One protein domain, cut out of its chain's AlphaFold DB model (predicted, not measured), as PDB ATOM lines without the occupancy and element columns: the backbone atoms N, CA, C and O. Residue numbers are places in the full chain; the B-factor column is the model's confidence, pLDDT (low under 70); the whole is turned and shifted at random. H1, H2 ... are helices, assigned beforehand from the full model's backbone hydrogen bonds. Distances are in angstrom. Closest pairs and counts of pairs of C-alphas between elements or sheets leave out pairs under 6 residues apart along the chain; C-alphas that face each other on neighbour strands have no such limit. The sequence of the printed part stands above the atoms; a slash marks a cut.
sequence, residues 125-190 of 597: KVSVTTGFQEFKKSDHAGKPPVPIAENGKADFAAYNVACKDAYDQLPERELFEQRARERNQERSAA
ATOM      1  N   LYS A 125      16.365  18.617 -29.451       53.34
ATOM      2  CA  LYS A 125      15.052  19.215 -29.681       53.34
ATOM      3  C   LYS A 125      14.589  18.719 -31.038       53.34
ATOM      4  O   LYS A 125      14.967  19.313 -32.046       53.34
ATOM      5  N   VAL A 126      13.865  17.596 -31.037       60.50
ATOM      6  CA  VAL A 126      13.481  16.851 -32.234       60.50
ATOM      7  C   VAL A 126      12.788  17.826 -33.167       60.50
ATOM      8  O   VAL A 126      11.668  18.269 -32.915       60.50
ATOM      9  N   SER A 127      13.502  18.233 -34.214       73.50
ATOM     10  CA  SER A 127      12.983  19.195 -35.164       73.50
ATOM     11  C   SER A 127      11.841  18.517 -35.898       73.50
ATOM     12  O   SER A 127      12.053  17.547 -36.630       73.50
ATOM     13  N   VAL A 128      10.626  19.011 -35.643       86.44
ATOM     14  CA  VAL A 128       9.406  18.526 -36.283       86.44
ATOM     15  C   VAL A 128       9.622  18.613 -37.787       86.44
ATOM     16  O   VAL A 128       9.793  19.695 -38.361       86.44
ATOM     17  N   THR A 129       9.691  17.446 -38.414       91.50
ATOM     18  CA  THR A 129       9.854  17.331 -39.857       91.50
ATOM     19  C   THR A 129       8.531  17.745 -40.479       91.50
ATOM     20  O   THR A 129       7.484  17.273 -40.043       91.50
ATOM     21  N   THR A 130       8.547  18.638 -41.461       96.25
ATOM     22  CA  THR A 130       7.344  19.030 -42.211       96.25
ATOM     23  C   THR A 130       7.383  18.407 -43.600       96.25
ATOM     24  O   THR A 130       8.474  18.118 -44.099       96.25
ATOM     25  N   GLY A 131       6.239  18.237 -44.264       96.81
ATOM     26  CA  GLY A 131       6.190  17.683 -45.618       96.81
ATOM     27  C   GLY A 131       7.062  18.462 -46.604       96.81
ATOM     28  O   GLY A 131       7.770  17.865 -47.409       96.81
ATOM     29  N   PHE A 132       7.160  19.785 -46.443       97.12
ATOM     30  CA  PHE A 132       8.105  20.620 -47.192       97.12
ATOM     31  C   PHE A 132       9.581  20.209 -47.008       97.12
ATOM     32  O   PHE A 132      10.355  20.227 -47.965       97.12
ATOM     33  N   GLN A 133       9.997  19.821 -45.795       96.00
ATOM     34  CA  GLN A 133      11.362  19.331 -45.554       96.00
ATOM     35  C   GLN A 133      11.602  17.964 -46.202       96.00
ATOM     36  O   GLN A 133      12.723  17.703 -46.631       96.00
ATOM     37  N   GLU A 134      10.583  17.110 -46.283       96.88
ATOM     38  CA  GLU A 134      10.676  15.813 -46.959       96.88
ATOM     39  C   GLU A 134      10.703  15.960 -48.478       96.88
ATOM     40  O   GLU A 134      11.587  15.401 -49.123       96.88
ATOM     41  N   PHE A 135       9.838  16.803 -49.043       97.56
ATOM     42  CA  PHE A 135       9.876  17.162 -50.458       97.56
ATOM     43  C   PHE A 135      11.261  17.678 -50.873       97.56
ATOM     44  O   PHE A 135      11.848  17.181 -51.832       97.56
ATOM     45  N   LYS A 136      11.843  18.600 -50.094       96.19
ATOM     46  CA  LYS A 136      13.184  19.142 -50.354       96.19
ATOM     47  C   LYS A 136      14.326  18.119 -50.282       96.19
ATOM     48  O   LYS A 136      15.382  18.394 -50.850       96.19
ATOM     49  N   LYS A 137      14.152  16.997 -49.576       95.12
ATOM     50  CA  LYS A 137      15.128  15.889 -49.533       95.12
ATOM     51  C   LYS A 137      14.898  14.883 -50.657       95.12
ATOM     52  O   LYS A 137      15.864  14.344 -51.175       95.12
ATOM     53  N   SER A 138      13.640  14.630 -51.013       95.50
ATOM     54  CA  SER A 138      13.261  13.675 -52.057       95.50
ATOM     55  C   SER A 138      13.710  14.116 -53.449       95.50
ATOM     56  O   SER A 138      13.775  15.313 -53.729       95.50
ATOM     57  N   ASP A 139      13.938  13.169 -54.354       95.12
ATOM     58  CA  ASP A 139      14.208  13.427 -55.777       95.12
ATOM     59  C   ASP A 139      12.927  13.420 -56.626       95.12
ATOM     60  O   ASP A 139      12.875  12.899 -57.735       95.12
ATOM     61  N   HIS A 140      11.868  14.024 -56.082       95.81
ATOM     62  CA  HIS A 140      10.596  14.217 -56.771       95.81
ATOM     63  C   HIS A 140      10.764  15.117 -58.008       95.81
ATOM     64  O   HIS A 140      11.361  16.188 -57.909       95.81
ATOM     65  N   ALA A 141      10.182  14.742 -59.154       96.12
ATOM     66  CA  ALA A 141      10.393  15.427 -60.439       96.12
ATOM     67  C   ALA A 141      10.000  16.921 -60.432       96.12
ATOM     68  O   ALA A 141      10.649  17.742 -61.070       96.12
ATOM     69  N   GLY A 142       8.978  17.291 -59.654       94.75
ATOM     70  CA  GLY A 142       8.582  18.688 -59.419       94.75
ATOM     71  C   GLY A 142       9.528  19.508 -58.521       94.75
ATOM     72  O   GLY A 142       9.231  20.664 -58.233       94.75
ATOM     73  N   LYS A 143      10.641  18.943 -58.029       96.81
ATOM     74  CA  LYS A 143      11.679  19.687 -57.298       96.81
ATOM     75  C   LYS A 143      12.466  20.541 -58.302       96.81
ATOM     76  O   LYS A 143      13.166  19.969 -59.136       96.81
ATOM     77  N   PRO A 144      12.404  21.886 -58.239       96.38
ATOM     78  CA  PRO A 144      13.157  22.718 -59.171       96.38
ATOM     79  C   PRO A 144      14.669  22.489 -59.005       96.38
ATOM     80  O   PRO A 144      15.120  22.166 -57.900       96.38
ATOM     81  N   PRO A 145      15.479  22.681 -60.063       96.25
ATOM     82  CA  PRO A 145      16.932  22.674 -59.939       96.25
ATOM     83  C   PRO A 145      17.400  23.834 -59.049       96.25
ATOM     84  O   PRO A 145      16.702  24.836 -58.882       96.25
ATOM     85  N   VAL A 146      18.601  23.724 -58.478       95.69
ATOM     86  CA  VAL A 146      19.187  24.813 -57.684       95.69
ATOM     87  C   VAL A 146      19.609  25.950 -58.631       95.69
ATOM     88  O   VAL A 146      20.531  25.741 -59.420       95.69
ATOM     89  N   PRO A 147      18.987  27.145 -58.580       93.06
ATOM     90  CA  PRO A 147      19.363  28.255 -59.444       93.06
ATOM     91  C   PRO A 147      20.788  28.719 -59.135       93.06
ATOM     92  O   PRO A 147      21.143  28.983 -57.983       93.06
ATOM     93  N   ILE A 148      21.598  28.844 -60.182       93.69
ATOM     94  CA  ILE A 148      22.942  29.411 -60.119       93.69
ATOM     95  C   ILE A 148      22.812  30.904 -60.432       93.69
ATOM     96  O   ILE A 148      22.357  31.274 -61.512       93.69
ATOM     97  N   ALA A 149      23.180  31.763 -59.484       90.88
ATOM     98  CA  ALA A 149      23.229  33.203 -59.708       90.88
ATOM     99  C   ALA A 149      24.382  33.574 -60.657       90.88
ATOM    100  O   ALA A 149      25.362  32.839 -60.774       90.88
ATOM    101  N   GLU A 150      24.323  34.769 -61.250       89.94
ATOM    102  CA  GLU A 150      25.313  35.323 -62.199       89.94
ATOM    103  C   GLU A 150      26.777  35.243 -61.715       89.94
ATOM    104  O   GLU A 150      27.712  35.213 -62.509       89.94
ATOM    105  N   ASN A 151      26.991  35.167 -60.398       86.38
ATOM    106  CA  ASN A 151      28.301  35.025 -59.758       86.38
ATOM    107  C   ASN A 151      28.800  33.565 -59.620       86.38
ATOM    108  O   ASN A 151      29.752  33.317 -58.874       86.38
ATOM    109  N   GLY A 152      28.144  32.605 -60.281       90.25
ATOM    110  CA  GLY A 152      28.492  31.181 -60.284       90.25
ATOM    111  C   GLY A 152      28.145  30.420 -58.999       90.25
ATOM    112  O   GLY A 152      28.645  29.316 -58.797       90.25
ATOM    113  N   LYS A 153      27.333  30.990 -58.097       89.88
ATOM    114  CA  LYS A 153      26.974  30.374 -56.806       89.88
ATOM    115  C   LYS A 153      25.490  30.034 -56.751       89.88
ATOM    116  O   LYS A 153      24.657  30.795 -57.231       89.88
ATOM    117  N   ALA A 154      25.166  28.924 -56.094       92.50
ATOM    118  CA  ALA A 154      23.794  28.532 -55.795       92.50
ATOM    119  C   ALA A 154      23.061  29.613 -54.974       92.50
ATOM    120  O   ALA A 154      23.450  29.904 -53.838       92.50
ATOM    121  N   ASP A 155      21.974  30.173 -55.512       94.56
ATOM    122  CA  ASP A 155      21.074  31.029 -54.742       94.56
ATOM    123  C   ASP A 155      20.080  30.165 -53.959       94.56
ATOM    124  O   ASP A 155      18.951  29.896 -54.373       94.56
ATOM    125  N   PHE A 156      20.509  29.745 -52.769       93.06
ATOM    126  CA  PHE A 156      19.660  29.011 -51.838       93.06
ATOM    127  C   PHE A 156      18.421  29.798 -51.374       93.06
ATOM    128  O   PHE A 156      17.484  29.179 -50.875       93.06
ATOM    129  N   ALA A 157      18.372  31.130 -51.505       91.88
ATOM    130  CA  ALA A 157      17.173  31.900 -51.181       91.88
ATOM    131  C   ALA A 157      16.131  31.780 -52.301       91.88
ATOM    132  O   ALA A 157      14.989  31.430 -52.007       91.88
ATOM    133  N   ALA A 158      16.535  31.973 -53.561       94.00
ATOM    134  CA  ALA A 158      15.680  31.722 -54.722       94.00
ATOM    135  C   ALA A 158      15.229  30.250 -54.780       94.00
ATOM    136  O   ALA A 158      14.042  29.979 -54.942       94.00
ATOM    137  N   TYR A 159      16.143  29.306 -54.523       96.12
ATOM    138  CA  TYR A 159      15.837  27.876 -54.402       96.12
ATOM    139  C   TYR A 159      14.750  27.588 -53.358       96.12
ATOM    140  O   TYR A 159      13.806  26.856 -53.625       96.12
ATOM    141  N   ASN A 160      14.865  28.169 -52.158       95.50
ATOM    142  CA  ASN A 160      13.899  27.942 -51.081       95.50
ATOM    143  C   ASN A 160      12.502  28.492 -51.406       95.50
ATOM    144  O   ASN A 160      11.526  27.918 -50.932       95.50
ATOM    145  N   VAL A 161      12.414  29.575 -52.185       96.31
ATOM    146  CA  VAL A 161      11.142  30.118 -52.685       96.31
ATOM    147  C   VAL A 161      10.576  29.191 -53.759       96.31
ATOM    148  O   VAL A 161       9.514  28.623 -53.547       96.31
ATOM    149  N   ALA A 162      11.338  28.900 -54.819       96.81
ATOM    150  CA  ALA A 162      10.900  28.019 -55.902       96.81
ATOM    151  C   ALA A 162      10.487  26.616 -55.411       96.81
ATOM    152  O   ALA A 162       9.464  26.091 -55.836       96.81
ATOM    153  N   CYS A 163      11.230  26.013 -54.472       96.94
ATOM    154  CA  CYS A 163      10.824  24.756 -53.838       96.94
ATOM    155  C   CYS A 163       9.521  24.892 -53.048       96.94
ATOM    156  O   CYS A 163       8.761  23.932 -52.994       96.94
ATOM    157  N   LYS A 164       9.278  26.022 -52.376       97.25
ATOM    158  CA  LYS A 164       8.046  26.219 -51.603       97.25
ATOM    159  C   LYS A 164       6.858  26.386 -52.542       97.25
ATOM    160  O   LYS A 164       5.840  25.745 -52.325       97.25
ATOM    161  N   ASP A 165       7.007  27.190 -53.586       97.44
ATOM    162  CA  ASP A 165       5.935  27.459 -54.542       97.44
ATOM    163  C   ASP A 165       5.594  26.195 -55.348       97.44
ATOM    164  O   ASP A 165       4.420  25.875 -55.507       97.44
ATOM    165  N   ALA A 166       6.603  25.404 -55.738       97.38
ATOM    166  CA  ALA A 166       6.399  24.069 -56.297       97.38
ATOM    167  C   ALA A 166       5.695  23.130 -55.301       97.38
ATOM    168  O   ALA A 166       4.715  22.486 -55.661       97.38
ATOM    169  N   TYR A 167       6.144  23.078 -54.041       98.06
ATOM    170  CA  TYR A 167       5.543  22.233 -53.000       98.06
ATOM    171  C   TYR A 167       4.081  22.589 -52.700       98.06
ATOM    172  O   TYR A 167       3.256  21.697 -52.513       98.06
ATOM    173  N   ASP A 168       3.749  23.881 -52.669       97.25
ATOM    174  CA  ASP A 168       2.379  24.346 -52.459       97.25
ATOM    175  C   ASP A 168       1.461  24.049 -53.662       97.25
ATOM    176  O   ASP A 168       0.246  24.015 -53.480       97.25
ATOM    177  N   GLN A 169       2.024  23.779 -54.850       96.94
ATOM    178  CA  GLN A 169       1.313  23.384 -56.077       96.94
ATOM    179  C   GLN A 169       1.261  21.859 -56.319       96.94
ATOM    180  O   GLN A 169       0.646  21.424 -57.293       96.94
ATOM    181  N   LEU A 170       1.891  21.025 -55.481       95.94
ATOM    182  CA  LEU A 170       1.913  19.572 -55.701       95.94
ATOM    183  C   LEU A 170       0.568  18.899 -55.378       95.94
ATOM    184  O   LEU A 170       0.088  19.048 -54.253       95.94
ATOM    185  N   PRO A 171       0.031  18.029 -56.259       95.06
ATOM    186  CA  PRO A 171      -1.071  17.139 -55.888       95.06
ATOM    187  C   PRO A 171      -0.623  16.103 -54.839       95.06
ATOM    188  O   PRO A 171      -1.358  15.798 -53.908       95.06
ATOM    189  N   GLU A 172       0.628  15.632 -54.908       95.12
ATOM    190  CA  GLU A 172       1.220  14.687 -53.944       95.12
ATOM    191  C   GLU A 172       1.607  15.315 -52.587       95.12
ATOM    192  O   GLU A 172       2.232  14.659 -51.749       95.12
ATOM    193  N   ARG A 173       1.252  16.583 -52.330       96.56
ATOM    194  CA  ARG A 173       1.597  17.308 -51.093       96.56
ATOM    195  C   ARG A 173       1.266  16.513 -49.825       96.56
ATOM    196  O   ARG A 173       2.064  16.505 -48.882       96.56
ATOM    197  N   GLU A 174       0.116  15.842 -49.808       96.25
ATOM    198  CA  GLU A 174      -0.364  15.068 -48.660       96.25
ATOM    199  C   GLU A 174       0.508  13.843 -48.359       96.25
ATOM    200  O   GLU A 174       0.734  13.543 -47.187       96.25
ATOM    201  N   LEU A 175       1.090  13.198 -49.381       96.75
ATOM    202  CA  LEU A 175       2.022  12.076 -49.206       96.75
ATOM    203  C   LEU A 175       3.299  12.524 -48.481       96.75
ATOM    204  O   LEU A 175       3.845  11.798 -47.651       96.75
ATOM    205  N   PHE A 176       3.762  13.749 -48.742       97.44
ATOM    206  CA  PHE A 176       4.895  14.328 -48.022       97.44
ATOM    207  C   PHE A 176       4.541  14.709 -46.579       97.44
ATOM    208  O   PHE A 176       5.342  14.443 -45.683       97.44
ATOM    209  N   GLU A 177       3.355  15.269 -46.316       97.06
ATOM    210  CA  GLU A 177       2.890  15.512 -44.936       97.06
ATOM    211  C   GLU A 177       2.588  14.200 -44.184       97.06
ATOM    212  O   GLU A 177       2.693  14.147 -42.958       97.06
ATOM    213  N   GLN A 178       2.245  13.112 -44.881       96.94
ATOM    214  CA  GLN A 178       2.150  11.771 -44.303       96.94
ATOM    215  C   GLN A 178       3.531  11.230 -43.913       96.94
ATOM    216  O   GLN A 178       3.746  10.985 -42.729       96.94
ATOM    217  N   ARG A 179       4.504  11.171 -44.833       96.19
ATOM    218  CA  ARG A 179       5.889  10.735 -44.529       96.19
ATOM    219  C   ARG A 179       6.568  11.583 -43.446       96.19
ATOM    220  O   ARG A 179       7.436  11.107 -42.708       96.19
ATOM    221  N   ALA A 180       6.194  12.858 -43.346       95.94
ATOM    222  CA  ALA A 180       6.628  13.742 -42.273       95.94
ATOM    223  C   ALA A 180       5.980  13.379 -40.924       95.94
ATOM    224  O   ALA A 180       6.691  13.297 -39.922       95.94
ATOM    225  N   ARG A 181       4.665  13.106 -40.890       95.31
ATOM    226  CA  ARG A 181       3.964  12.592 -39.698       95.31
ATOM    227  C   ARG A 181       4.522  11.244 -39.251       95.31
ATOM    228  O   ARG A 181       4.897  11.142 -38.091       95.31
ATOM    229  N   GLU A 182       4.659  10.279 -40.155       94.12
ATOM    230  CA  GLU A 182       5.179   8.931 -39.883       94.12
ATOM    231  C   GLU A 182       6.575   8.986 -39.254       94.12
ATOM    232  O   GLU A 182       6.793   8.423 -38.189       94.12
ATOM    233  N   ARG A 183       7.505   9.762 -39.825       91.19
ATOM    234  CA  ARG A 183       8.856   9.912 -39.254       91.19
ATOM    235  C   ARG A 183       8.882  10.702 -37.940       91.19
ATOM    236  O   ARG A 183       9.753  10.485 -37.100       91.19
ATOM    237  N   ASN A 184       7.955  11.636 -37.728       89.50
ATOM    238  CA  ASN A 184       7.820  12.290 -36.425       89.50
ATOM    239  C   ASN A 184       7.215  11.333 -35.379       89.50
ATOM    240  O   ASN A 184       7.639  11.373 -34.228       89.50
ATOM    241  N   GLN A 185       6.287  10.457 -35.781       88.44
ATOM    242  CA  GLN A 185       5.723   9.394 -34.949       88.44
ATOM    243  C   GLN A 185       6.797   8.370 -34.580       88.44
ATOM    244  O   GLN A 185       7.006   8.152 -33.394       88.44
ATOM    245  N   GLU A 186       7.549   7.848 -35.551       86.69
ATOM    246  CA  GLU A 186       8.730   6.989 -35.365       86.69
ATOM    247  C   GLU A 186       9.703   7.590 -34.339       86.69
ATOM    248  O   GLU A 186      10.064   6.938 -33.367       86.69
ATOM    249  N   ARG A 187      10.051   8.877 -34.471       81.62
ATOM    250  CA  ARG A 187      10.918   9.590 -33.513       81.62
ATOM    251  C   ARG A 187      10.316   9.796 -32.119       81.62
ATOM    252  O   ARG A 187      11.069  10.069 -31.191       81.62
ATOM    253  N   SER A 188       8.993   9.722 -31.974       77.44
ATOM    254  CA  SER A 188       8.297   9.796 -30.677       77.44
ATOM    255  C   SER A 188       7.978   8.423 -30.072       77.44
ATOM    256  O   SER A 188       7.796   8.326 -28.864       77.44
ATOM    257  N   ALA A 189       7.926   7.382 -30.908       74.81
ATOM    258  CA  ALA A 189       7.703   5.987 -30.542       74.81
ATOM    259  C   ALA A 189       9.019   5.226 -30.313       74.81
ATOM    260  O   ALA A 189       9.024   4.216 -29.614       74.81
ATOM    261  N   ALA A 190      10.137   5.726 -30.855       71.00
ATOM    262  CA  ALA A 190      11.481   5.322 -30.470       71.00
ATOM    263  C   ALA A 190      11.582   5.380 -28.935       71.00
ATOM    264  O   ALA A 190      11.353   6.454 -28.365       71.00
TER     265      ALA A 190
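AT A GLANCE: This is residues 125 to 190 of the 597 residues of an uncharacterized protein of Trametes coccinea BRFM310 (UniProt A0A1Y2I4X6). H2 and H3 make a wide V, their near ends joined by a tight link, and short H1 sits inside it, touching both arms. A long loop, residues 138 to 155, leads from H1 to the start of H2. The printed part has 66 residues with three named helices, H1, H2, H3, and no named strand: all helix, loose and flat, with a radius of gyration of the C-alphas of 13.9 A and spans of 47 by 29 by 16 A.

HOW THE PARTS SIT: Start at H1, residues 131 to 137. It touches residues 163 to 167 alone of H2, residues 156 to 168, at a steep tilt of 51 degrees, opposite ways; the closest C-alphas, Phe 132 and Tyr 167, are 6.5 A apart. H1 also touches residues 173 to 180 alone of H3, residues 173 to 189, about perpendicular at 88 degrees; the closest C-alphas, Gly 131 and Glu 177, are 4.0 A apart. H2 and H3 are close but not clearly touching, about perpendicular at 76 degrees; their closest C-alphas, Tyr 167 and Arg 173, are 6.6 A apart. In H1, H2 and H3 every O i to N i+4 pair is within hydrogen-bond range.

IN THESE COORDINATES: Find C-alpha 131 at (6.190, 17.683, -45.618), where H1 begins; it spans 9.9 A. H2 spans 17.9 A and H3 24.2 A, ending at C-alpha 189, (7.703, 5.987, -30.542).

THE WHOLE: The C-alphas farthest apart, Glu 150 and Ala 189, are 46.6 A apart. The printed part has no cut; the link from H1 to H2 is long. Look for pLDDT under 70 at residues 125 to 126.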